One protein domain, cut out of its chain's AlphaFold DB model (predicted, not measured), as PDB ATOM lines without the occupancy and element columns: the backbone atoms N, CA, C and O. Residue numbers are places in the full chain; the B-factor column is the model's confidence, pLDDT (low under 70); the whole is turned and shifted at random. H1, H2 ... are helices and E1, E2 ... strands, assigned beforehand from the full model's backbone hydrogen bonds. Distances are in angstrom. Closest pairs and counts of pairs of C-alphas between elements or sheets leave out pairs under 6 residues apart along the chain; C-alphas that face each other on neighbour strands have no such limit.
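AT A GLANCE: This is residues 167 to 251 and 259 to 349 of the 555 residues of the protein "NPCBM/NEW2 domain protein" of Aureliella helgolandensis (UniProt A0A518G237). A strongly twisted sheet of eight strands and a strongly twisted sheet of five strands follow each other along an elongated body, and they come together where E2, an edge strand of the larger sheet, meets E12 of the smaller. The one named helix, H1, packs on one face of the larger sheet over E5, the hairpin E3 and E4 lies near E1 and E2, and the hairpin E8 and E9 makes the far end. The printed part has 176 residues and is mostly strand, in the order E1 to E5, H1, E6 to E15. The sheets are antiparallel, in the orders E2 E1 E5 E10 E6 E7 E8 E9 and E14 E13 E12 E11 E15. The whole is compact, with a radius of gyration of the C-alphas of 16.4 A and spans of 54 by 31 by 31 A.

IN THESE COORDINATES: The larger sheet holds E1, residues 167 to 169, from C-alpha 167 at (306.054, 274.248, 458.130), E2, 174 to 176, E5, 203 to 207, E6, 232 to 236, E7, 241 to 247, 16.9 A long, E8, 262 to 267, E9, 270 to 275, 16.7 A, and E10, 279 to 283. H1 is residues 214 to 225, 16.4 A. E3 is 178 to 182 and E4 185 to 189. The smaller sheet holds E11, 299 to 303, E12, 308 to 317, 21.1 A, E13, 320 to 325, E14, 330 to 333, and E15, 344 to 348, ending at C-alpha 348 (286.291, 273.696, 462.822).

HOW THE PARTS SIT: E5 and E10 have N 206 and O 282 within hydrogen-bond range at 2.9 A, and E10 and E6 have N 233 and O 283 at 2.8 A. H1 is on this sheet at a height of 9.7 A, along the strands at 26 degrees to E5 on the local plane; the C-alphas of Met 224 and Val 283 in E10, their closest, are 6.4 A apart. Helix and sheet make two layers. E5, H1 and E6 form a split strand-helix-strand unit, E10 between its strands, with a left-handed crossover. Every O i to N i+4 pair in H1 is within hydrogen-bond range. E11 to E14 form a meander, each strand the antiparallel neighbour of the one before; in the hairpin E12 and E13, N 315 and O 322 are 2.9 A apart. E12 bends by 93 degrees at residue 312. The closest C-alphas of E2 and E12, Trp 174 and Leu 308, are 4.9 A apart.

THE WHOLE: The C-alphas of Gly 269 and Ala 338, the two farthest apart, are 55.0 A apart. Residues 252 to 258 are not printed, with 13.5 A between C-alphas 251 and 259. The links E4 to E5 and E10 to E11 are long. Residues 251, 291 and 293 have pLDDT under 70.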
ATOM      1  N   ALA A 167     305.534 275.108 457.075       97.62
ATOM      2  CA  ALA A 167     306.054 274.248 458.130       97.62
ATOM      3  C   ALA A 167     304.915 273.444 458.763       97.62
ATOM      4  O   ALA A 167     303.932 274.016 459.239       97.62
ATOM      5  N   TRP A 168     305.065 272.123 458.804       97.50
ATOM      6  CA  TRP A 168     304.146 271.216 459.485       97.50
ATOM      7  C   TRP A 168     304.683 270.906 460.883       97.50
ATOM      8  O   TRP A 168     305.825 270.470 461.037       97.50
ATOM      9  N   LEU A 169     303.874 271.158 461.913       96.56
ATOM     10  CA  LEU A 169     304.266 271.057 463.322       96.56
ATOM     11  C   LEU A 169     303.876 269.704 463.936       96.56
ATOM     12  O   LEU A 169     302.929 269.059 463.489       96.56
ATOM     13  N   GLN A 170     304.526 269.313 465.038       94.12
ATOM     14  CA  GLN A 170     304.147 268.131 465.837       94.12
ATOM     15  C   GLN A 170     302.676 268.133 466.263       94.12
ATOM     16  O   GLN A 170     302.014 267.099 466.202       94.12
ATOM     17  N   GLY A 171     302.163 269.307 466.635       92.56
ATOM     18  CA  GLY A 171     300.758 269.519 466.972       92.56
ATOM     19  C   GLY A 171     299.819 269.582 465.764       92.56
ATOM     20  O   GLY A 171     298.647 269.856 465.958       92.56
ATOM     21  N   GLY A 172     300.297 269.372 464.532       94.25
ATOM     22  CA  GLY A 172     299.466 269.273 463.324       94.25
ATOM     23  C   GLY A 172     299.281 270.525 462.505       94.25
ATOM     24  O   GLY A 172     298.933 270.432 461.329       94.25
ATOM     25  N   SER A 173     299.531 271.682 463.112       96.62
ATOM     26  CA  SER A 173     299.410 272.956 462.424       96.62
ATOM     27  C   SER A 173     300.313 273.008 461.188       96.62
ATOM     28  O   SER A 173     301.444 272.523 461.220       96.62
ATOM     29  N   TRP A 174     299.818 273.642 460.133       97.44
ATOM     30  CA  TRP A 174     300.576 274.073 458.966       97.44
ATOM     31  C   TRP A 174     300.702 275.594 459.031       97.44
ATOM     32  O   TRP A 174     299.690 276.292 459.011       97.44
ATOM     33  N   LEU A 175     301.924 276.105 459.137       97.69
ATOM     34  CA  LEU A 175     302.219 277.539 459.128       97.69
ATOM     35  C   LEU A 175     302.819 277.903 457.775       97.69
ATOM     36  O   LEU A 175     303.917 277.447 457.456       97.69
ATOM     37  N   CYS A 176     302.087 278.680 456.980       97.50
ATOM     38  CA  CYS A 176     302.517 279.142 455.665       97.50
ATOM     39  C   CYS A 176     303.278 280.473 455.765       97.50
ATOM     40  O   CYS A 176     302.962 281.332 456.589       97.50
ATOM     41  N   GLY A 177     304.287 280.635 454.912       96.75
ATOM     42  CA  GLY A 177     305.169 281.803 454.891       96.75
ATOM     43  C   GLY A 177     306.525 281.468 454.272       96.75
ATOM     44  O   GLY A 177     306.777 280.310 453.947       96.75
ATOM     45  N   GLU A 178     307.413 282.448 454.102       96.06
ATOM     46  CA  GLU A 178     308.797 282.163 453.693       96.06
ATOM     47  C   GLU A 178     309.537 281.465 454.844       96.06
ATOM     48  O   GLU A 178     309.593 281.986 455.963       96.06
ATOM     49  N   ILE A 179     310.084 280.275 454.581       96.00
ATOM     50  CA  ILE A 179     310.814 279.484 455.574       96.00
ATOM     51  C   ILE A 179     312.289 279.853 455.492       96.00
ATOM     52  O   ILE A 179     312.954 279.618 454.483       96.00
ATOM     53  N   LEU A 180     312.812 280.377 456.598       93.75
ATOM     54  CA  LEU A 180     314.208 280.758 456.757       93.75
ATOM     55  C   LEU A 180     314.872 279.819 457.776       93.75
ATOM     56  O   LEU A 180     314.734 280.023 458.987       93.75
ATOM     57  N   PRO A 181     315.592 278.775 457.324       91.75
ATOM     58  CA  PRO A 181     316.323 277.884 458.216       91.75
ATOM     59  C   PRO A 181     317.432 278.624 458.962       91.75
ATOM     60  O   PRO A 181     318.178 279.409 458.369       91.75
ATOM     61  N   ARG A 182     317.565 278.331 460.254       90.12
ATOM     62  CA  ARG A 182     318.569 278.901 461.160       90.12
ATOM     63  C   ARG A 182     319.176 277.811 462.028       90.12
ATOM     64  O   ARG A 182     318.689 276.675 462.066       90.12
ATOM     65  N   ALA A 183     320.208 278.150 462.793       84.94
ATOM     66  CA  ALA A 183     320.615 277.255 463.859       84.94
ATOM     67  C   ALA A 183     319.487 277.088 464.900       84.94
ATOM     68  O   ALA A 183     318.836 278.047 465.329       84.94
ATOM     69  N   GLY A 184     319.238 275.835 465.292       88.12
ATOM     70  CA  GLY A 184     318.223 275.459 466.283       88.12
ATOM     71  C   GLY A 184     316.764 275.408 465.798       88.12
ATOM     72  O   GLY A 184     315.946 274.806 466.495       88.12
ATOM     73  N   GLY A 185     316.419 275.952 464.626       93.62
ATOM     74  CA  GLY A 185     315.048 275.883 464.109       93.62
ATOM     75  C   GLY A 185     314.815 276.597 462.777       93.62
ATOM     76  O   GLY A 185     315.755 276.899 462.044       93.62
ATOM     77  N   VAL A 186     313.550 276.908 462.488       95.25
ATOM     78  CA  VAL A 186     313.144 277.753 461.352       95.25
ATOM     79  C   VAL A 186     312.479 279.037 461.840       95.25
ATOM     80  O   VAL A 186     311.657 279.008 462.757       95.25
ATOM     81  N   ASP A 187     312.813 280.157 461.206       95.81
ATOM     82  CA  ASP A 187     312.007 281.376 461.270       95.81
ATOM     83  C   ASP A 187     310.993 281.324 460.108       95.81
ATOM     84  O   ASP A 187     311.340 280.878 459.012       95.81
ATOM     85  N   ILE A 188     309.743 281.750 460.328       96.88
ATOM     86  CA  ILE A 188     308.698 281.789 459.288       96.88
ATOM     87  C   ILE A 188     308.219 283.227 459.128       96.88
ATOM     88  O   ILE A 188     307.716 283.821 460.082       96.88
ATOM     89  N   GLN A 189     308.346 283.776 457.921       96.62
ATOM     90  CA  GLN A 189     307.770 285.076 457.578       96.62
ATOM     91  C   GLN A 189     306.367 284.862 457.000       96.62
ATOM     92  O   GLN A 189     306.220 284.500 455.835       96.62
ATOM     93  N   SER A 190     305.345 285.034 457.842       95.81
ATOM     94  CA  SER A 190     303.929 284.981 457.460       95.81
ATOM     95  C   SER A 190     303.365 286.395 457.313       95.81
ATOM     96  O   SER A 190     303.676 287.269 458.122       95.81
ATOM     97  N   ASP A 191     302.487 286.596 456.329       94.31
ATOM     98  CA  ASP A 191     301.782 287.867 456.105       94.31
ATOM     99  C   ASP A 191     300.766 288.198 457.215       94.31
ATOM    100  O   ASP A 191     300.361 289.349 457.351       94.31
ATOM    101  N   TRP A 192     300.348 287.203 458.012       95.69
ATOM    102  CA  TRP A 192     299.239 287.331 458.974       95.69
ATOM    103  C   TRP A 192     299.638 287.085 460.433       95.69
ATOM    104  O   TRP A 192     298.913 287.496 461.345       95.69
ATOM    105  N   LEU A 193     300.758 286.390 460.672       97.44
ATOM    106  CA  LEU A 193     301.143 285.887 461.992       97.44
ATOM    107  C   LEU A 193     302.574 286.276 462.383       97.44
ATOM    108  O   LEU A 193     303.548 285.836 461.771       97.44
ATOM    109  N   GLU A 194     302.702 286.978 463.508       97.50
ATOM    110  CA  GLU A 194     303.947 287.046 464.270       97.50
ATOM    111  C   GLU A 194     304.227 285.643 464.833       97.50
ATOM    112  O   GLU A 194     303.546 285.158 465.746       97.50
ATOM    113  N   THR A 195     305.205 284.968 464.226       95.69
ATOM    114  CA  THR A 195     305.563 283.576 464.511       95.69
ATOM    115  C   THR A 195     306.951 283.535 465.161       95.69
ATOM    116  O   THR A 195     307.902 284.053 464.574       95.69
ATOM    117  N   PRO A 196     307.115 282.945 466.361       96.00
ATOM    118  CA  PRO A 196     308.432 282.782 466.970       96.00
ATOM    119  C   PRO A 196     309.259 281.748 466.194       96.00
ATOM    120  O   PRO A 196     308.704 280.912 465.479       96.00
ATOM    121  N   ARG A 197     310.585 281.740 466.393       96.31
ATOM    122  CA  ARG A 197     311.449 280.667 465.872       96.31
ATOM    123  C   ARG A 197     310.914 279.307 466.316       96.31
ATOM    124  O   ARG A 197     310.770 279.060 467.513       96.31
ATOM    125  N   ILE A 198     310.668 278.424 465.358       97.25
ATOM    126  CA  ILE A 198     310.135 277.086 465.597       97.25
ATOM    127  C   ILE A 198     311.307 276.117 465.762       97.25
ATOM    128  O   ILE A 198     312.045 275.915 464.794       97.25
ATOM    129  N   PRO A 199     311.509 275.510 466.947       95.06
ATOM    130  CA  PRO A 199     312.604 274.570 467.165       95.06
ATOM    131  C   PRO A 199     312.492 273.343 466.256       95.06
ATOM    132  O   PRO A 199     311.384 272.853 466.033       95.06
ATOM    133  N   TRP A 200     313.627 272.788 465.809       93.38
ATOM    134  CA  TRP A 200     313.640 271.545 465.016       93.38
ATOM    135  C   TRP A 200     312.808 270.405 465.637       93.38
ATOM    136  O   TRP A 200     312.035 269.796 464.899       93.38
ATOM    137  N   PRO A 201     312.853 270.147 466.966       93.00
ATOM    138  CA  PRO A 201     312.001 269.132 467.585       93.00
ATOM    139  C   PRO A 201     310.497 269.361 467.399       93.00
ATOM    140  O   PRO A 201     309.754 268.392 467.355       93.00
ATOM    141  N   ASN A 202     310.022 270.603 467.263       95.00
ATOM    142  CA  ASN A 202     308.592 270.904 467.140       95.00
ATOM    143  C   ASN A 202     308.063 270.745 465.701       95.00
ATOM    144  O   ASN A 202     306.860 270.916 465.475       95.00
ATOM    145  N   LEU A 203     308.926 270.407 464.737       95.69
ATOM    146  CA  LEU A 203     308.573 270.170 463.339       95.69
ATOM    147  C   LEU A 203     308.290 268.685 463.055       95.69
ATOM    148  O   LEU A 203     308.859 267.778 463.657       95.69
ATOM    149  N   ARG A 204     307.408 268.454 462.082       96.25
ATOM    150  CA  ARG A 204     307.117 267.162 461.436       96.25
ATOM    151  C   ARG A 204     307.527 267.146 459.973       96.25
ATOM    152  O   ARG A 204     307.876 266.098 459.446       96.25
ATOM    153  N   GLY A 205     307.525 268.306 459.328       97.12
ATOM    154  CA  GLY A 205     308.046 268.451 457.983       97.12
ATOM    155  C   GLY A 205     308.072 269.897 457.514       97.12
ATOM    156  O   GLY A 205     307.550 270.795 458.177       97.12
ATOM    157  N   LEU A 206     308.678 270.103 456.350       97.88
ATOM    158  CA  LEU A 206     308.724 271.374 455.636       97.88
ATOM    159  C   LEU A 206     308.291 271.131 454.189       97.88
ATOM    160  O   LEU A 206     308.794 270.218 453.541       97.88
ATOM    161  N   LEU A 207     307.389 271.959 453.676       97.88
ATOM    162  CA  LEU A 207     307.019 272.032 452.267       97.88
ATOM    163  C   LEU A 207     307.745 273.236 451.661       97.88
ATOM    164  O   LEU A 207     307.454 274.372 452.032       97.88
ATOM    165  N   LEU A 208     308.714 272.986 450.778       97.31
ATOM    166  CA  LEU A 208     309.676 273.991 450.298       97.31
ATOM    167  C   LEU A 208     309.439 274.408 448.844       97.31
ATOM    168  O   LEU A 208     309.612 275.577 448.506       97.31
ATOM    169  N   ASN A 209     309.002 273.473 447.998       96.50
ATOM    170  CA  ASN A 209     308.582 273.749 446.625       96.50
ATOM    171  C   ASN A 209     307.204 273.107 446.376       96.50
ATOM    172  O   ASN A 209     307.122 271.996 445.835       96.50
ATOM    173  N   PRO A 210     306.109 273.762 446.817       95.00
ATOM    174  CA  PRO A 210     304.752 273.246 446.659       95.00
ATOM    175  C   PRO A 210     304.376 273.075 445.176       95.00
ATOM    176  O   PRO A 210     304.694 273.941 444.356       95.00
ATOM    177  N   PRO A 211     303.656 271.997 444.809       93.56
ATOM    178  CA  PRO A 211     303.107 271.832 443.468       93.56
ATOM    179  C   PRO A 211     302.281 273.035 442.976       93.56
ATOM    180  O   PRO A 211     301.590 273.716 443.732       93.56
ATOM    181  N   ALA A 212     302.283 273.280 441.664       89.50
ATOM    182  CA  ALA A 212     301.513 274.384 441.082       89.50
ATOM    183  C   ALA A 212     299.986 274.162 441.145       89.50
ATOM    184  O   ALA A 212     299.219 275.135 441.109       89.50
ATOM    185  N   LEU A 213     299.545 272.898 441.216       86.44
ATOM    186  CA  LEU A 213     298.143 272.491 441.311       86.44
ATOM    187  C   LEU A 213     297.769 272.166 442.760       86.44
ATOM    188  O   LEU A 213     298.390 271.333 443.410       86.44
ATOM    189  N   GLN A 214     296.680 272.766 443.233       84.56
ATOM    190  CA  GLN A 214     296.202 272.631 444.611       84.56
ATOM    191  C   GLN A 214     295.851 271.188 445.005       84.56
ATOM    192  O   GLN A 214     296.154 270.759 446.114       84.56
ATOM    193  N   SER A 215     295.291 270.407 444.079       82.56
ATOM    194  CA  SER A 215     295.034 268.976 444.283       82.56
ATOM    195  C   SER A 215     296.316 268.169 444.509       82.56
ATOM    196  O   SER A 215     296.318 267.255 445.327       82.56
ATOM    197  N   GLN A 216     297.418 268.535 443.842       88.31
ATOM    198  CA  GLN A 216     298.731 267.925 444.064       88.31
ATOM    199  C   GLN A 216     299.331 268.363 445.405       88.31
ATOM    200  O   GLN A 216     299.914 267.528 446.082       88.31
ATOM    201  N   CYS A 217     299.143 269.619 445.838       91.06
ATOM    202  CA  CYS A 217     299.536 270.050 447.188       91.06
ATOM    203  C   CYS A 217     298.816 269.246 448.277       91.06
ATOM    204  O   CYS A 217     299.464 268.749 449.191       91.06
ATOM    205  N   ILE A 218     297.490 269.091 448.173       88.56
ATOM    206  CA  ILE A 218     296.688 268.347 449.158       88.56
ATOM    207  C   ILE A 218     297.053 266.852 449.150       88.56
ATOM    208  O   ILE A 218     297.127 266.227 450.208       88.56
ATOM    209  N   GLN A 219     297.331 266.274 447.975       88.75
ATOM    210  CA  GLN A 219     297.837 264.904 447.879       88.75
ATOM    211  C   GLN A 219     299.207 264.764 448.560       88.75
ATOM    212  O   GLN A 219     299.340 263.942 449.463       88.75
ATOM    213  N   LEU A 220     300.183 265.601 448.190       93.62
ATOM    214  CA  LEU A 220     301.530 265.619 448.771       93.62
ATOM    215  C   LEU A 220     301.477 265.786 450.296       93.62
ATOM    216  O   LEU A 220     302.184 265.101 451.026       93.62
ATOM    217  N   GLN A 221     300.583 266.640 450.792       93.31
ATOM    218  CA  GLN A 221     300.337 266.814 452.219       93.31
ATOM    219  C   GLN A 221     299.791 265.535 452.876       93.31
ATOM    220  O   GLN A 221     300.283 265.140 453.934       93.31
ATOM    221  N   SER A 222     298.803 264.864 452.268       90.19
ATOM    222  CA  SER A 222     298.299 263.582 452.783       90.19
ATOM    223  C   SER A 222     299.366 262.487 452.739       90.19
ATOM    224  O   SER A 222     299.315 261.591 453.576       90.19
ATOM    225  N   GLU A 223     300.295 262.530 451.783       93.44
ATOM    226  CA  GLU A 223     301.440 261.620 451.713       93.44
ATOM    227  C   GLU A 223     302.439 261.929 452.838       93.44
ATOM    228  O   GLU A 223     302.823 261.015 453.561       93.44
ATOM    229  N   MET A 224     302.793 263.203 453.070       95.06
ATOM    230  CA  MET A 224     303.658 263.617 454.192       95.06
ATOM    231  C   MET A 224     303.059 263.207 455.544       95.06
ATOM    232  O   MET A 224     303.771 262.716 456.416       95.06
ATOM    233  N   GLN A 225     301.743 263.366 455.714       91.81
ATOM    234  CA  GLN A 225     301.024 262.994 456.939       91.81
ATOM    235  C   GLN A 225     300.849 261.479 457.127       91.81
ATOM    236  O   GLN A 225     300.611 261.043 458.252       91.81
ATOM    237  N   ALA A 226     300.950 260.691 456.053       90.88
ATOM    238  CA  ALA A 226     300.901 259.227 456.079       90.88
ATOM    239  C   ALA A 226     302.295 258.575 456.040       90.88
ATOM    240  O   ALA A 226     302.395 257.351 456.004       90.88
ATOM    241  N   ALA A 227     303.369 259.369 456.026       92.56
ATOM    242  CA  ALA A 227     304.728 258.857 456.048       92.56
ATOM    243  C   ALA A 227     305.040 258.195 457.401       92.56
ATOM    244  O   ALA A 227     304.813 258.768 458.466       92.56
ATOM    245  N   GLU A 228     305.613 256.994 457.343       91.44
ATOM    246  CA  GLU A 228     306.036 256.202 458.499       91.44
ATOM    247  C   GLU A 228     307.552 255.938 458.445       91.44
ATOM    248  O   GLU A 228     308.176 256.013 457.382       91.44
ATOM    249  N   GLY A 229     308.152 255.608 459.593       92.38
ATOM    250  CA  GLY A 229     309.550 255.180 459.691       92.38
ATOM    251  C   GLY A 229     310.330 255.797 460.855       92.38
ATOM    252  O   GLY A 229     309.812 256.595 461.635       92.38
ATOM    253  N   GLU A 230     311.599 255.399 460.956       94.88
ATOM    254  CA  GLU A 230     312.557 255.872 461.972       94.88
ATOM    255  C   GLU A 230     313.556 256.909 461.432       94.88
ATOM    256  O   GLU A 230     314.242 257.567 462.213       94.88
ATOM    257  N   LEU A 231     313.631 257.072 460.110       96.31
ATOM    258  CA  LEU A 231     314.541 257.991 459.427       96.31
ATOM    259  C   LEU A 231     313.790 259.213 458.895       96.31
ATOM    260  O   LEU A 231     312.612 259.123 458.540       96.31
ATOM    261  N   ASP A 232     314.503 260.330 458.784       97.31
ATOM    262  CA  ASP A 232     314.037 261.494 458.040       97.31
ATOM    263  C   ASP A 232     313.990 261.173 456.540       97.31
ATOM    264  O   ASP A 232     314.706 260.292 456.048       97.31
ATOM    265  N   GLN A 233     313.174 261.912 455.794       97.62
ATOM    266  CA  GLN A 233     313.040 261.772 454.350       97.62
ATOM    267  C   GLN A 233     313.157 263.129 453.658       97.62
ATOM    268  O   GLN A 233     312.461 264.086 454.001       97.62
ATOM    269  N   VAL A 234     314.006 263.192 452.634       98.06
ATOM    270  CA  VAL A 234     314.113 264.321 451.705       98.06
ATOM    271  C   VAL A 234     313.425 263.922 450.405       98.06
ATOM    272  O   VAL A 234     313.809 262.940 449.766       98.06
ATOM    273  N   TRP A 235     312.383 264.659 450.032       98.19
ATOM    274  CA  TRP A 235     311.610 264.449 448.811       98.19
ATOM    275  C   TRP A 235     311.988 265.538 447.810       98.19
ATOM    276  O   TRP A 235     311.868 266.729 448.097       98.19
ATOM    277  N   LEU A 236     312.491 265.137 446.647       98.12
ATOM    278  CA  LEU A 236     313.015 266.035 445.622       98.12
ATOM    279  C   LEU A 236     311.938 266.387 444.592       98.12
ATOM    280  O   LEU A 236     311.031 265.601 444.328       98.12
ATOM    281  N   SER A 237     312.076 267.547 443.952       96.00
ATOM    282  CA  SER A 237     311.145 268.041 442.923       96.00
ATOM    283  C   SER A 237     311.086 267.175 441.651       96.00
ATOM    284  O   SER A 237     310.219 267.388 440.809       96.00
ATOM    285  N   ASP A 238     311.985 266.193 441.508       96.00
ATOM    286  CA  ASP A 238     311.958 265.163 440.459       96.00
ATOM    287  C   ASP A 238     311.188 263.883 440.858       96.00
ATOM    288  O   ASP A 238     311.142 262.920 440.090       96.00
ATOM    289  N   GLY A 239     310.581 263.864 442.050       95.94
ATOM    290  CA  GLY A 239     309.816 262.740 442.592       95.94
ATOM    291  C   GLY A 239     310.651 261.688 443.332       95.94
ATOM    292  O   GLY A 239     310.082 260.735 443.868       95.94
ATOM    293  N   ARG A 240     311.985 261.817 443.401       97.25
ATOM    294  CA  ARG A 240     312.811 260.906 444.209       97.25
ATOM    295  C   ARG A 240     312.649 261.193 445.699       97.25
ATOM    296  O   ARG A 240     312.702 262.339 446.136       97.25
ATOM    297  N   GLN A 241     312.565 260.127 446.486       97.81
ATOM    298  CA  GLN A 241     312.594 260.176 447.947       97.81
ATOM    299  C   GLN A 241     313.893 259.539 448.451       97.81
ATOM    300  O   GLN A 241     314.298 258.472 447.978       97.81
ATOM    301  N   VAL A 242     314.562 260.185 449.406       97.88
ATOM    302  CA  VAL A 242     315.804 259.683 450.008       97.88
ATOM    303  C   VAL A 242     315.683 259.726 451.526       97.88
ATOM    304  O   VAL A 242     315.513 260.796 452.098       97.88
ATOM    305  N   ALA A 243     315.777 258.562 452.170       97.69
ATOM    306  CA  ALA A 243     315.742 258.441 453.625       97.69
ATOM    307  C   ALA A 243     317.154 258.445 454.241       97.69
ATOM    308  O   ALA A 243     318.080 257.856 453.668       97.69
ATOM    309  N   GLY A 244     317.302 259.063 455.412       97.00
ATOM    310  CA  GLY A 244     318.561 259.188 456.151       97.00
ATOM    311  C   GLY A 244     318.387 259.956 457.466       97.00
ATOM    312  O   GLY A 244     317.276 260.065 457.975       97.00
ATOM    313  N   VAL A 245     319.480 260.476 458.020       96.38
ATOM    314  CA  VAL A 245     319.461 261.363 459.198       96.38
ATOM    315  C   VAL A 245     319.887 262.755 458.760       96.38
ATOM    316  O   VAL A 245     320.985 262.917 458.219       96.38
ATOM    317  N   ILE A 246     319.039 263.763 458.960       95.56
ATOM    318  CA  ILE A 246     319.346 265.136 458.547       95.56
ATOM    319  C   ILE A 246     320.312 265.788 459.545       95.56
ATOM    320  O   ILE A 246     320.062 265.859 460.748       95.56
ATOM    321  N   ALA A 247     321.423 266.307 459.024       91.75
ATOM    322  CA  ALA A 247     322.448 266.994 459.797       91.75
ATOM    323  C   ALA A 247     322.267 268.516 459.682       91.75
ATOM    324  O   ALA A 247     322.771 269.154 458.754       91.75
ATOM    325  N   PHE A 248     321.553 269.105 460.642       83.81
ATOM    326  CA  PHE A 248     321.450 270.559 460.774       83.81
ATOM    327  C   PHE A 248     322.746 271.179 461.318       83.81
ATOM    328  O   PHE A 248     323.434 270.581 462.150       83.81
ATOM    329  N   ALA A 249     323.064 272.393 460.857       76.00
ATOM    330  CA  ALA A 249     324.185 273.180 461.372       76.00
ATOM    331  C   ALA A 249     324.022 273.455 462.877       76.00
ATOM    332  O   ALA A 249     322.897 273.622 463.372       76.00
ATOM    333  N   ARG A 250     325.135 273.489 463.616       75.06
ATOM    334  CA  ARG A 250     325.102 273.704 465.069       75.06
ATOM    335  C   ARG A 250     324.996 275.203 465.379       75.06
ATOM    336  O   ARG A 250     325.544 276.003 464.632       75.06
ATOM    337  N   PRO A 251     324.370 275.604 466.503       64.56
ATOM    338  CA  PRO A 251     324.355 277.006 466.949       64.56
ATOM    339  C   PRO A 251     325.732 277.653 467.105       64.56
ATOM    340  O   PRO A 251     325.851 278.863 466.952       64.56
ATOM    341  N   PRO A 259     321.419 282.167 454.846       74.50
ATOM    342  CA  PRO A 259     320.426 281.108 454.676       74.50
ATOM    343  C   PRO A 259     321.090 279.801 454.224       74.50
ATOM    344  O   PRO A 259     322.000 279.818 453.384       74.50
ATOM    345  N   LEU A 260     320.610 278.667 454.748       79.06
ATOM    346  CA  LEU A 260     321.067 277.338 454.331       79.06
ATOM    347  C   LEU A 260     320.787 277.134 452.836       79.06
ATOM    348  O   LEU A 260     319.643 277.013 452.413       79.06
ATOM    349  N   ARG A 261     321.854 277.089 452.030       87.62
ATOM    350  CA  ARG A 261     321.775 276.786 450.591       87.62
ATOM    351  C   ARG A 261     321.736 275.292 450.304       87.62
ATOM    352  O   ARG A 261     321.247 274.889 449.254       87.62
ATOM    353  N   THR A 262     322.271 274.486 451.214       91.56
ATOM    354  CA  THR A 262     322.321 273.036 451.077       91.56
ATOM    355  C   THR A 262     321.865 272.342 452.353       91.56
ATOM    356  O   THR A 262     322.113 272.812 453.465       91.56
ATOM    357  N   LEU A 263     321.187 271.210 452.177       94.19
ATOM    358  CA  LEU A 263     320.812 270.292 453.243       94.19
ATOM    359  C   LEU A 263     321.774 269.105 453.231       94.19
ATOM    360  O   LEU A 263     321.971 268.486 452.183       94.19
ATOM    361  N   LYS A 264     322.342 268.767 454.391       95.38
ATOM    362  CA  LYS A 264     323.208 267.593 454.558       95.38
ATOM    363  C   LYS A 264     322.446 266.469 455.240       95.38
ATOM    364  O   LYS A 264     321.690 266.707 456.181       95.38
ATOM    365  N   MET A 265     322.655 265.245 454.772       96.88
ATOM    366  CA  MET A 265     322.005 264.053 455.307       96.88
ATOM    367  C   MET A 265     322.976 262.876 455.304       96.88
ATOM    368  O   MET A 265     323.614 262.604 454.288       96.88
ATOM    369  N   GLU A 266     323.060 262.148 456.412       97.31
ATOM    370  CA  GLU A 266     323.819 260.903 456.478       97.31
ATOM    371  C   GLU A 266     322.930 259.716 456.075       97.31
ATOM    372  O   GLU A 266     321.805 259.559 456.559       97.31
ATOM    373  N   ARG A 267     323.440 258.849 455.197       97.31
ATOM    374  CA  ARG A 267     322.800 257.583 454.826       97.31
ATOM    375  C   ARG A 267     323.848 256.478 454.734       97.31
ATOM    376  O   ARG A 267     324.688 256.498 453.841       97.31
ATOM    377  N   ALA A 268     323.779 255.499 455.638       95.62
ATOM    378  CA  ALA A 268     324.702 254.355 455.688       95.62
ATOM    379  C   ALA A 268     326.197 254.764 455.659       95.62
ATOM    380  O   ALA A 268     326.991 254.190 454.913       95.62
ATOM    381  N   GLY A 269     326.571 255.786 456.440       95.62
ATOM    382  CA  GLY A 269     327.935 256.327 456.494       95.62
ATOM    383  C   GLY A 269     328.345 257.203 455.302       95.62
ATOM    384  O   GLY A 269     329.488 257.655 455.249       95.62
ATOM    385  N   GLN A 270     327.450 257.458 454.342       97.50
ATOM    386  CA  GLN A 270     327.670 258.415 453.256       97.50
ATOM    387  C   GLN A 270     326.993 259.749 453.575       97.50
ATOM    388  O   GLN A 270     325.800 259.788 453.871       97.50
ATOM    389  N   ASN A 271     327.743 260.844 453.451       96.38
ATOM    390  CA  ASN A 271     327.192 262.194 453.506       96.38
ATOM    391  C   ASN A 271     326.643 262.579 452.130       96.38
ATOM    392  O   ASN A 271     327.394 262.670 451.157       96.38
ATOM    393  N   LEU A 272     325.336 262.807 452.066       97.56
ATOM    394  CA  LEU A 272     324.623 263.332 450.910       97.56
ATOM    395  C   LEU A 272     324.356 264.825 451.118       97.56
ATOM    396  O   LEU A 272     324.093 265.267 452.237       97.56
ATOM    397  N   GLU A 273     324.419 265.597 450.038       96.75
ATOM    398  CA  GLU A 273     324.170 267.036 450.042       96.75
ATOM    399  C   GLU A 273     323.170 267.385 448.933       96.75
ATOM    400  O   GLU A 273     323.311 266.940 447.792       96.75
ATOM    401  N   PHE A 274     322.140 268.155 449.284       96.50
ATOM    402  CA  PHE A 274     321.044 268.548 448.398       96.50
ATOM    403  C   PHE A 274     320.965 270.075 448.318       96.50
ATOM    404  O   PHE A 274     321.039 270.735 449.351       96.50
ATOM    405  N   ASP A 275     320.775 270.644 447.125       95.38
ATOM    406  CA  ASP A 275     320.428 272.067 446.966       95.38
ATOM    407  C   ASP A 275     319.025 272.298 447.534       95.38
ATOM    408  O   ASP A 275     318.092 271.578 447.167       95.38
ATOM    409  N   TRP A 276     318.868 273.302 448.396       94.06
ATOM    410  CA  TRP A 276     317.586 273.673 448.997       94.06
ATOM    411  C   TRP A 276     316.473 273.863 447.953       94.06
ATOM    412  O   TRP A 276     315.347 273.409 448.151       94.06
ATOM    413  N   ASN A 277     316.802 274.433 446.788       94.31
ATOM    414  CA  ASN A 277     315.842 274.671 445.703       94.31
ATOM    415  C   ASN A 277     315.419 273.388 444.960       94.31
ATOM    416  O   ASN A 277     314.431 273.397 444.228       94.31
ATOM    417  N   SER A 278     316.150 272.282 445.133       96.69
ATOM    418  CA  SER A 278     315.798 270.975 444.555       96.69
ATOM    419  C   SER A 278     314.833 270.164 445.427       96.69
ATOM    420  O   SER A 278     314.255 269.184 444.954       96.69
ATOM    421  N   ILE A 279     314.660 270.558 446.692       97.75
ATOM    422  CA  ILE A 279     313.851 269.835 447.674       97.75
ATOM    423  C   ILE A 279     312.396 270.291 447.551       97.75
ATOM    424  O   ILE A 279     312.083 271.467 447.724       97.75
ATOM    425  N   GLN A 280     311.490 269.357 447.287       97.88
ATOM    426  CA  GLN A 280     310.053 269.605 447.327       97.88
ATOM    427  C   GLN A 280     309.546 269.634 448.766       97.88
ATOM    428  O   GLN A 280     308.880 270.592 449.166       97.88
ATOM    429  N   ALA A 281     309.887 268.606 449.542       98.19
ATOM    430  CA  ALA A 281     309.481 268.478 450.931       98.19
ATOM    431  C   ALA A 281     310.541 267.763 451.780       98.19
ATOM    432  O   ALA A 281     311.366 266.997 451.281       98.19
ATOM    433  N   ILE A 282     310.485 268.008 453.082       97.81
ATOM    434  CA  ILE A 282     311.231 267.293 454.115       97.81
ATOM    435  C   ILE A 282     310.202 266.709 455.077       97.81
ATOM    436  O   ILE A 282     309.304 267.429 455.514       97.81
ATOM    437  N   VAL A 283     310.341 265.434 455.426       97.31
ATOM    438  CA  VAL A 283     309.554 264.771 456.472       97.31
ATOM    439  C   VAL A 283     310.517 264.308 457.558       97.31
ATOM    440  O   VAL A 283     311.449 263.558 457.277       97.31
ATOM    441  N   PHE A 284     310.309 264.762 458.790       96.38
ATOM    442  CA  PHE A 284     311.115 264.356 459.940       96.38
ATOM    443  C   PHE A 284     310.617 263.035 460.511       96.38
ATOM    444  O   PHE A 284     309.410 262.779 460.512       96.38
ATOM    445  N   SER A 285     311.551 262.226 461.017       94.25
ATOM    446  CA  SER A 285     311.311 260.888 461.566       94.25
ATOM    447  C   SER A 285     310.037 260.818 462.430       94.25
ATOM    448  O   SER A 285     310.003 261.361 463.545       94.25
ATOM    449  N   PRO A 286     308.973 260.135 461.957       82.81
ATOM    450  CA  PRO A 286     307.722 260.022 462.697       82.81
ATOM    451  C   PRO A 286     307.896 259.401 464.086       82.81
ATOM    452  O   PRO A 286     307.224 259.835 465.025       82.81
ATOM    453  N   ALA A 287     308.828 258.449 464.221       84.81
ATOM    454  CA  ALA A 287     309.159 257.770 465.471       84.81
ATOM    455  C   ALA A 287     309.707 258.711 466.561       84.81
ATOM    456  O   ALA A 287     309.416 258.512 467.740       84.81
ATOM    457  N   LEU A 288     310.464 259.751 466.186       84.44
ATOM    458  CA  LEU A 288     311.025 260.718 467.140       84.44
ATOM    459  C   LEU A 288     310.010 261.774 467.594       84.44
ATOM    460  O   LEU A 288     310.156 262.351 468.670       84.44
ATOM    461  N   ALA A 289     308.981 262.030 466.785       75.50
ATOM    462  CA  ALA A 289     308.067 263.154 466.971       75.50
ATOM    463  C   ALA A 289     306.701 262.785 467.601       75.50
ATOM    464  O   ALA A 289     305.781 263.605 467.622       75.50
ATOM    465  N   GLY A 290     306.565 261.564 468.137       72.88
ATOM    466  CA  GLY A 290     305.401 261.102 468.913       72.88
ATOM    467  C   GLY A 290     304.196 260.656 468.071       72.88
ATOM    468  O   GLY A 290     304.294 260.491 466.854       72.88
ATOM    469  N   SER A 291     303.030 260.474 468.700       69.25
ATOM    470  CA  SER A 291     301.761 260.164 468.020       69.25
ATOM    471  C   SER A 291     300.895 261.414 467.821       69.25
ATOM    472  O   SER A 291     300.895 262.336 468.628       69.25
ATOM    473  N   TYR A 292     300.146 261.453 466.716       71.19
ATOM    474  CA  TYR A 292     299.461 262.653 466.222       71.19
ATOM    475  C   TYR A 292     297.943 262.685 466.534       71.19
ATOM    476  O   TYR A 292     297.128 263.172 465.753       71.19
ATOM    477  N   SER A 293     297.515 262.119 467.667       69.81
ATOM    478  CA  SER A 293     296.085 261.873 467.928       69.81
ATOM    479  C   SER A 293     295.264 263.096 468.353       69.81
ATOM    480  O   SER A 293     294.049 263.072 468.194       69.81
ATOM    481  N   GLU A 294     295.874 264.151 468.901       76.69
ATOM    482  CA  GLU A 294     295.115 265.277 469.480       76.69
ATOM    483  C   GLU A 294     294.488 266.201 468.424       76.69
ATOM    484  O   GLU A 294     293.385 266.711 468.618       76.69
ATOM    485  N   PHE A 295     295.147 266.393 467.277       82.69
ATOM    486  CA  PHE A 295     294.710 267.372 466.277       82.69
ATOM    487  C   PHE A 295     293.394 267.009 465.590       82.69
ATOM    488  O   PHE A 295     292.677 267.904 465.157       82.69
ATOM    489  N   SER A 296     293.025 265.730 465.481       81.56
ATOM    490  CA  SER A 296     291.735 265.362 464.877       81.56
ATOM    491  C   SER A 296     290.549 265.952 465.650       81.56
ATOM    492  O   SER A 296     289.547 266.307 465.029       81.56
ATOM    493  N   ASN A 297     290.683 266.107 466.970       87.31
ATOM    494  CA  ASN A 297     289.618 266.541 467.878       87.31
ATOM    495  C   ASN A 297     289.780 267.985 468.381       87.31
ATOM    496  O   ASN A 297     288.927 268.475 469.116       87.31
ATOM    497  N   ALA A 298     290.864 268.663 468.008       92.94
ATOM    498  CA  ALA A 298     291.125 270.040 468.399       92.94
ATOM    499  C   ALA A 298     290.335 271.055 467.563       92.94
ATOM    500  O   ALA A 298     289.979 270.795 466.411       92.94
ATOM    501  N   SER A 299     290.150 272.249 468.126       96.69
ATOM    502  CA  SER A 299     289.682 273.412 467.377       96.69
ATOM    503  C   SER A 299     290.730 273.851 466.352       96.69
ATOM    504  O   SER A 299     291.934 273.821 466.618       96.69
ATOM    505  N   LYS A 300     290.279 274.271 465.171       97.75
ATOM    506  CA  LYS A 300     291.121 274.614 464.025       97.75
ATOM    507  C   LYS A 300     290.711 275.932 463.406       97.75
ATOM    508  O   LYS A 300     289.521 276.187 463.238       97.75
ATOM    509  N   LEU A 301     291.709 276.714 463.005       97.75
ATOM    510  CA  LEU A 301     291.542 277.938 462.224       97.75
ATOM    511  C   LEU A 301     292.376 277.833 460.948       97.75
ATOM    512  O   LEU A 301     293.591 277.680 461.023       97.75
ATOM    513  N   GLY A 302     291.739 277.904 459.782       96.94
ATOM    514  CA  GLY A 302     292.432 278.022 458.503       96.94
ATOM    515  C   GLY A 302     292.445 279.471 458.029       96.94
ATOM    516  O   GLY A 302     291.409 280.140 458.048       96.94
ATOM    517  N   LEU A 303     293.614 279.947 457.607       96.69
ATOM    518  CA  LEU A 303     293.825 281.317 457.145       96.69
ATOM    519  C   LEU A 303     293.977 281.384 455.617       96.69
ATOM    520  O   LEU A 303     294.213 280.383 454.934       96.69
ATOM    521  N   ARG A 304     293.847 282.597 455.082       93.69
ATOM    522  CA  ARG A 304     293.819 282.905 453.648       93.69
ATOM    523  C   ARG A 304     295.119 282.614 452.891       93.69
ATOM    524  O   ARG A 304     295.071 282.399 451.681       93.69
ATOM    525  N   ASP A 305     296.259 282.571 453.576       93.75
ATOM    526  CA  ASP A 305     297.558 282.111 453.047       93.75
ATOM    527  C   ASP A 305     297.641 280.579 452.864       93.75
ATOM    528  O   ASP A 305     298.573 280.076 452.233       93.75
ATOM    529  N   GLY A 306     296.662 279.831 453.383       95.06
ATOM    530  CA  GLY A 306     296.668 278.372 453.431       95.06
ATOM    531  C   GLY A 306     297.173 277.790 454.753       95.06
ATOM    532  O   GLY A 306     297.188 276.566 454.887       95.06
ATOM    533  N   SER A 307     297.533 278.611 455.745       97.19
ATOM    534  CA  SER A 307     297.845 278.140 457.098       97.19
ATOM    535  C   SER A 307     296.647 277.403 457.707       97.19
ATOM    536  O   SER A 307     295.494 277.757 457.458       97.19
ATOM    537  N   LEU A 308     296.915 276.381 458.518       97.56
ATOM    538  CA  LEU A 308     295.930 275.639 459.305       97.56
ATOM    539  C   LEU A 308     296.456 275.494 460.724       97.56
ATOM    540  O   LEU A 308     297.445 274.813 460.961       97.56
ATOM    541  N   LEU A 309     295.801 276.132 461.678       97.81
ATOM    542  CA  LEU A 309     296.247 276.228 463.057       97.81
ATOM    543  C   LEU A 309     295.429 275.272 463.918       97.81
ATOM    544  O   LEU A 309     294.224 275.463 464.041       97.81
ATOM    545  N   GLY A 310     296.065 274.276 464.533       97.06
ATOM    546  CA  GLY A 310     295.463 273.507 465.624       97.06
ATOM    547  C   GLY A 310     295.550 274.328 466.901       97.06
ATOM    548  O   GLY A 310     296.640 274.460 467.461       97.06
ATOM    549  N   VAL A 311     294.433 274.910 467.327       97.38
ATOM    550  CA  VAL A 311     294.351 275.875 468.428       97.38
ATOM    551  C   VAL A 311     293.979 275.158 469.721       97.38
ATOM    552  O   VAL A 311     292.928 274.526 469.817       97.38
ATOM    553  N   ARG A 312     294.837 275.295 470.734       96.00
ATOM    554  CA  ARG A 312     294.570 274.869 472.111       96.00
ATOM    555  C   ARG A 312     293.806 275.939 472.883       96.00
ATOM    556  O   ARG A 312     292.839 275.628 473.569       96.00
ATOM    557  N   SER A 313     294.246 277.192 472.776       96.31
ATOM    558  CA  SER A 313     293.597 278.334 473.418       96.31
ATOM    559  C   SER A 313     293.661 279.578 472.527       96.31
ATOM    560  O   SER A 313     294.606 279.770 471.759       96.31
ATOM    561  N   LEU A 314     292.621 280.409 472.609       97.19
ATOM    562  CA  LEU A 314     292.494 281.672 471.886       97.19
ATOM    563  C   LEU A 314     292.241 282.789 472.893       97.19
ATOM    564  O   LEU A 314     291.380 282.661 473.764       97.19
ATOM    565  N   LYS A 315     292.959 283.902 472.749       97.94
ATOM    566  CA  LYS A 315     292.730 285.120 473.527       97.94
ATOM    567  C   LYS A 315     292.634 286.324 472.600       97.94
ATOM    568  O   LYS A 315     293.629 286.752 472.016       97.94
ATOM    569  N   ALA A 316     291.435 286.883 472.494       97.56
ATOM    570  CA  ALA A 316     291.186 288.126 471.781       97.56
ATOM    571  C   ALA A 316     291.590 289.340 472.639       97.56
ATOM    572  O   ALA A 316     291.361 289.382 473.848       97.56
ATOM    573  N   THR A 317     292.198 290.343 472.011       97.50
ATOM    574  CA  THR A 317     292.509 291.647 472.615       97.50
ATOM    575  C   THR A 317     292.319 292.738 471.566       97.50
ATOM    576  O   THR A 317     292.396 292.451 470.377       97.50
ATOM    577  N   ALA A 318     292.156 294.006 471.950       95.12
ATOM    578  CA  ALA A 318     292.072 295.095 470.965       95.12
ATOM    579  C   ALA A 318     293.290 295.152 470.007       95.12
ATOM    580  O   ALA A 318     293.152 295.556 468.857       95.12
ATOM    581  N   ALA A 319     294.463 294.694 470.463       96.75
ATOM    582  CA  ALA A 319     295.721 294.676 469.714       96.75
ATOM    583  C   ALA A 319     295.958 293.388 468.891       96.75
ATOM    584  O   ALA A 319     297.106 293.112 468.528       96.75
ATOM    585  N   GLY A 320     294.910 292.589 468.653       96.88
ATOM    586  CA  GLY A 320     294.962 291.350 467.872       96.88
ATOM    587  C   GLY A 320     294.592 290.094 468.670       96.88
ATOM    588  O   GLY A 320     294.232 290.151 469.853       96.88
ATOM    589  N   VAL A 321     294.690 288.947 468.004       97.75
ATOM    590  CA  VAL A 321     294.409 287.615 468.552       97.75
ATOM    591  C   VAL A 321     295.722 286.923 468.919       97.75
ATOM    592  O   VAL A 321     296.663 286.890 468.128       97.75
ATOM    593  N   HIS A 322     295.779 286.343 470.115       98.25
ATOM    594  CA  HIS A 322     296.848 285.445 470.538       98.25
ATOM    595  C   HIS A 322     296.340 284.001 470.521       98.25
ATOM    596  O   HIS A 322     295.255 283.724 471.040       98.25
ATOM    597  N   LEU A 323     297.118 283.095 469.930       98.06
ATOM    598  CA  LEU A 323     296.774 281.685 469.764       98.06
ATOM    599  C   LEU A 323     297.877 280.816 470.369       98.06
ATOM    600  O   LEU A 323     299.036 280.905 469.964       98.06
ATOM    601  N   GLU A 324     297.513 279.937 471.295       98.00
ATOM    602  CA  GLU A 324     298.366 278.824 471.711       98.00
ATOM    603  C   GLU A 324     298.048 277.626 470.814       98.00
ATOM    604  O   GLU A 324     296.904 277.160 470.765       98.00
ATOM    605  N   LEU A 325     299.039 277.125 470.081       97.81
ATOM    606  CA  LEU A 325     298.878 275.954 469.227       97.81
ATOM    607  C   LEU A 325     299.001 274.656 470.041       97.81
ATOM    608  O   LEU A 325     299.652 274.621 471.085       97.81
ATOM    609  N   LEU A 326     298.457 273.545 469.532       95.62
ATOM    610  CA  LEU A 326     298.604 272.219 470.162       95.62
ATOM    611  C   LEU A 326     300.070 271.808 470.385       95.62
ATOM    612  O   LEU A 326     300.364 271.077 471.325       95.62
ATOM    613  N   SER A 327     300.993 272.311 469.559       94.44
ATOM    614  CA  SER A 327     302.446 272.124 469.695       94.44
ATOM    615  C   SER A 327     303.086 272.920 470.846       94.44
ATOM    616  O   SER A 327     304.310 272.903 470.975       94.44
ATOM    617  N   GLY A 328     302.302 273.665 471.633       95.56
ATOM    618  CA  GLY A 328     302.784 274.586 472.668       95.56
ATOM    619  C   GLY A 328     303.422 275.869 472.122       95.56
ATOM    620  O   GLY A 328     303.951 276.663 472.894       95.56
ATOM    621  N   ILE A 329     303.396 276.081 470.803       97.06
ATOM    622  CA  ILE A 329     303.899 277.303 470.167       97.06
ATOM    623  C   ILE A 329     302.816 278.374 470.249       97.06
ATOM    624  O   ILE A 329     301.697 278.163 469.784       97.06
ATOM    625  N   SER A 330     303.158 279.534 470.798       97.94
ATOM    626  CA  SER A 330     302.306 280.720 470.763       97.94
ATOM    627  C   SER A 330     302.551 281.529 469.490       97.94
ATOM    628  O   SER A 330     303.696 281.866 469.195       97.94
ATOM    629  N   VAL A 331     301.487 281.889 468.775       98.25
ATOM    630  CA  VAL A 331     301.518 282.837 467.646       98.25
ATOM    631  C   VAL A 331     300.557 283.996 467.907       98.25
ATOM    632  O   VAL A 331     299.637 283.892 468.727       98.25
ATOM    633  N   ARG A 332     300.760 285.121 467.223       98.31
ATOM    634  CA  ARG A 332     299.920 286.317 467.363       98.31
ATOM    635  C   ARG A 332     299.550 286.866 465.987       98.31
ATOM    636  O   ARG A 332     300.387 286.847 465.093       98.31
ATOM    637  N   SER A 333     298.331 287.373 465.813       98.06
ATOM    638  CA  SER A 333     297.982 288.116 464.599       98.06
ATOM    639  C   SER A 333     298.815 289.395 464.475       98.06
ATOM    640  O   SER A 333     299.028 290.103 465.464       98.06
ATOM    641  N   LEU A 334     299.257 289.700 463.255       96.81
ATOM    642  CA  LEU A 334     299.824 291.010 462.923       96.81
ATOM    643  C   LEU A 334     298.720 292.080 462.899       96.81
ATOM    644  O   LEU A 334     298.922 293.190 463.392       96.81
ATOM    645  N   ASP A 335     297.537 291.709 462.407       95.06
ATOM    646  CA  ASP A 335     296.383 292.600 462.299       95.06
ATOM    647  C   ASP A 335     295.647 292.808 463.639       95.06
ATOM    648  O   ASP A 335     295.596 291.896 464.483       95.06
ATOM    649  N   PRO A 336     294.993 293.973 463.832       96.25
ATOM    650  CA  PRO A 336     294.050 294.203 464.925       96.25
ATOM    651  C   PRO A 336     292.853 293.238 464.901       96.25
ATOM    652  O   PRO A 336     292.460 292.702 463.864       96.25
ATOM    653  N   LEU A 337     292.182 293.089 466.048       95.81
ATOM    654  CA  LEU A 337     291.030 292.186 466.213       95.81
ATOM    655  C   LEU A 337     289.849 292.483 465.270       95.81
ATOM    656  O   LEU A 337     289.092 291.577 464.941       95.81
ATOM    657  N   ALA A 338     289.690 293.734 464.832       94.19
ATOM    658  CA  ALA A 338     288.646 294.130 463.885       94.19
ATOM    659  C   ALA A 338     288.923 293.676 462.436       94.19
ATOM    660  O   ALA A 338     288.000 293.609 461.623       94.19
ATOM    661  N   GLU A 339     290.179 293.369 462.106       95.31
ATOM    662  CA  GLU A 339     290.630 293.042 460.748       95.31
ATOM    663  C   GLU A 339     290.935 291.549 460.592       95.31
ATOM    664  O   GLU A 339     290.561 290.960 459.578       95.31
ATOM    665  N   PHE A 340     291.465 290.895 461.633       95.81
ATOM    666  CA  PHE A 340     291.752 289.454 461.637       95.81
ATOM    667  C   PHE A 340     290.596 288.537 461.152       95.81
ATOM    668  O   PHE A 340     290.871 287.589 460.416       95.81
ATOM    669  N   PRO A 341     289.299 288.788 461.435       96.06
ATOM    670  CA  PRO A 341     288.199 287.987 460.877       96.06
ATOM    671  C   PRO A 341     288.153 287.935 459.338       96.06
ATOM    672  O   PRO A 341     287.587 287.000 458.782       96.06
ATOM    673  N   GLN A 342     288.756 288.905 458.639       94.00
ATOM    674  CA  GLN A 342     288.812 288.958 457.170       94.00
ATOM    675  C   GLN A 342     289.842 287.984 456.567       94.00
ATOM    676  O   GLN A 342     289.826 287.743 455.357       94.00
ATOM    677  N   VAL A 343     290.745 287.443 457.393       95.06
ATOM    678  CA  VAL A 343     291.850 286.564 456.968       95.06
ATOM    679  C   VAL A 343     291.592 285.095 457.320       95.06
ATOM    680  O   VAL A 343     292.306 284.217 456.839       95.06
ATOM    681  N   VAL A 344     290.548 284.817 458.110       96.31
ATOM    682  CA  VAL A 344     290.079 283.465 458.446       96.31
ATOM    683  C   VAL A 344     289.137 282.964 457.344       96.31
ATOM    684  O   VAL A 344     288.113 283.580 457.063       96.31
ATOM    685  N   GLU A 345     289.465 281.823 456.733       95.12
ATOM    686  CA  GLU A 345     288.655 281.169 455.684       95.12
ATOM    687  C   GLU A 345     288.060 279.820 456.128       95.12
ATOM    688  O   GLU A 345     287.280 279.202 455.396       95.12
ATOM    689  N   TYR A 346     288.452 279.330 457.307       96.44
ATOM    690  CA  TYR A 346     287.997 278.056 457.846       96.44
ATOM    691  C   TYR A 346     288.019 278.059 459.373       96.44
ATOM    692  O   TYR A 346     288.989 278.504 459.987       96.44
ATOM    693  N   ILE A 347     286.967 277.517 459.980       97.69
ATOM    694  CA  ILE A 347     286.880 277.225 461.413       97.69
ATOM    695  C   ILE A 347     286.327 275.806 461.550       97.69
ATOM    696  O   ILE A 347     285.417 275.433 460.812       97.69
ATOM    697  N   SER A 348     286.841 275.015 462.484       97.25
ATOM    698  CA  SER A 348     286.291 273.696 462.822       97.25
ATOM    699  C   SER A 348     286.585 273.358 464.276       97.25
ATOM    700  O   SER A 348     287.607 273.783 464.812       97.25
ATOM    701  N   ALA A 349     285.706 272.601 464.919       96.94
ATOM    702  CA  ALA A 349     285.905 272.040 466.248       96.94
ATOM    703  C   ALA A 349     285.074 270.757 466.394       96.94
ATOM    704  O   ALA A 349     284.231 270.430 465.554       96.94
TER     705      ALA A 349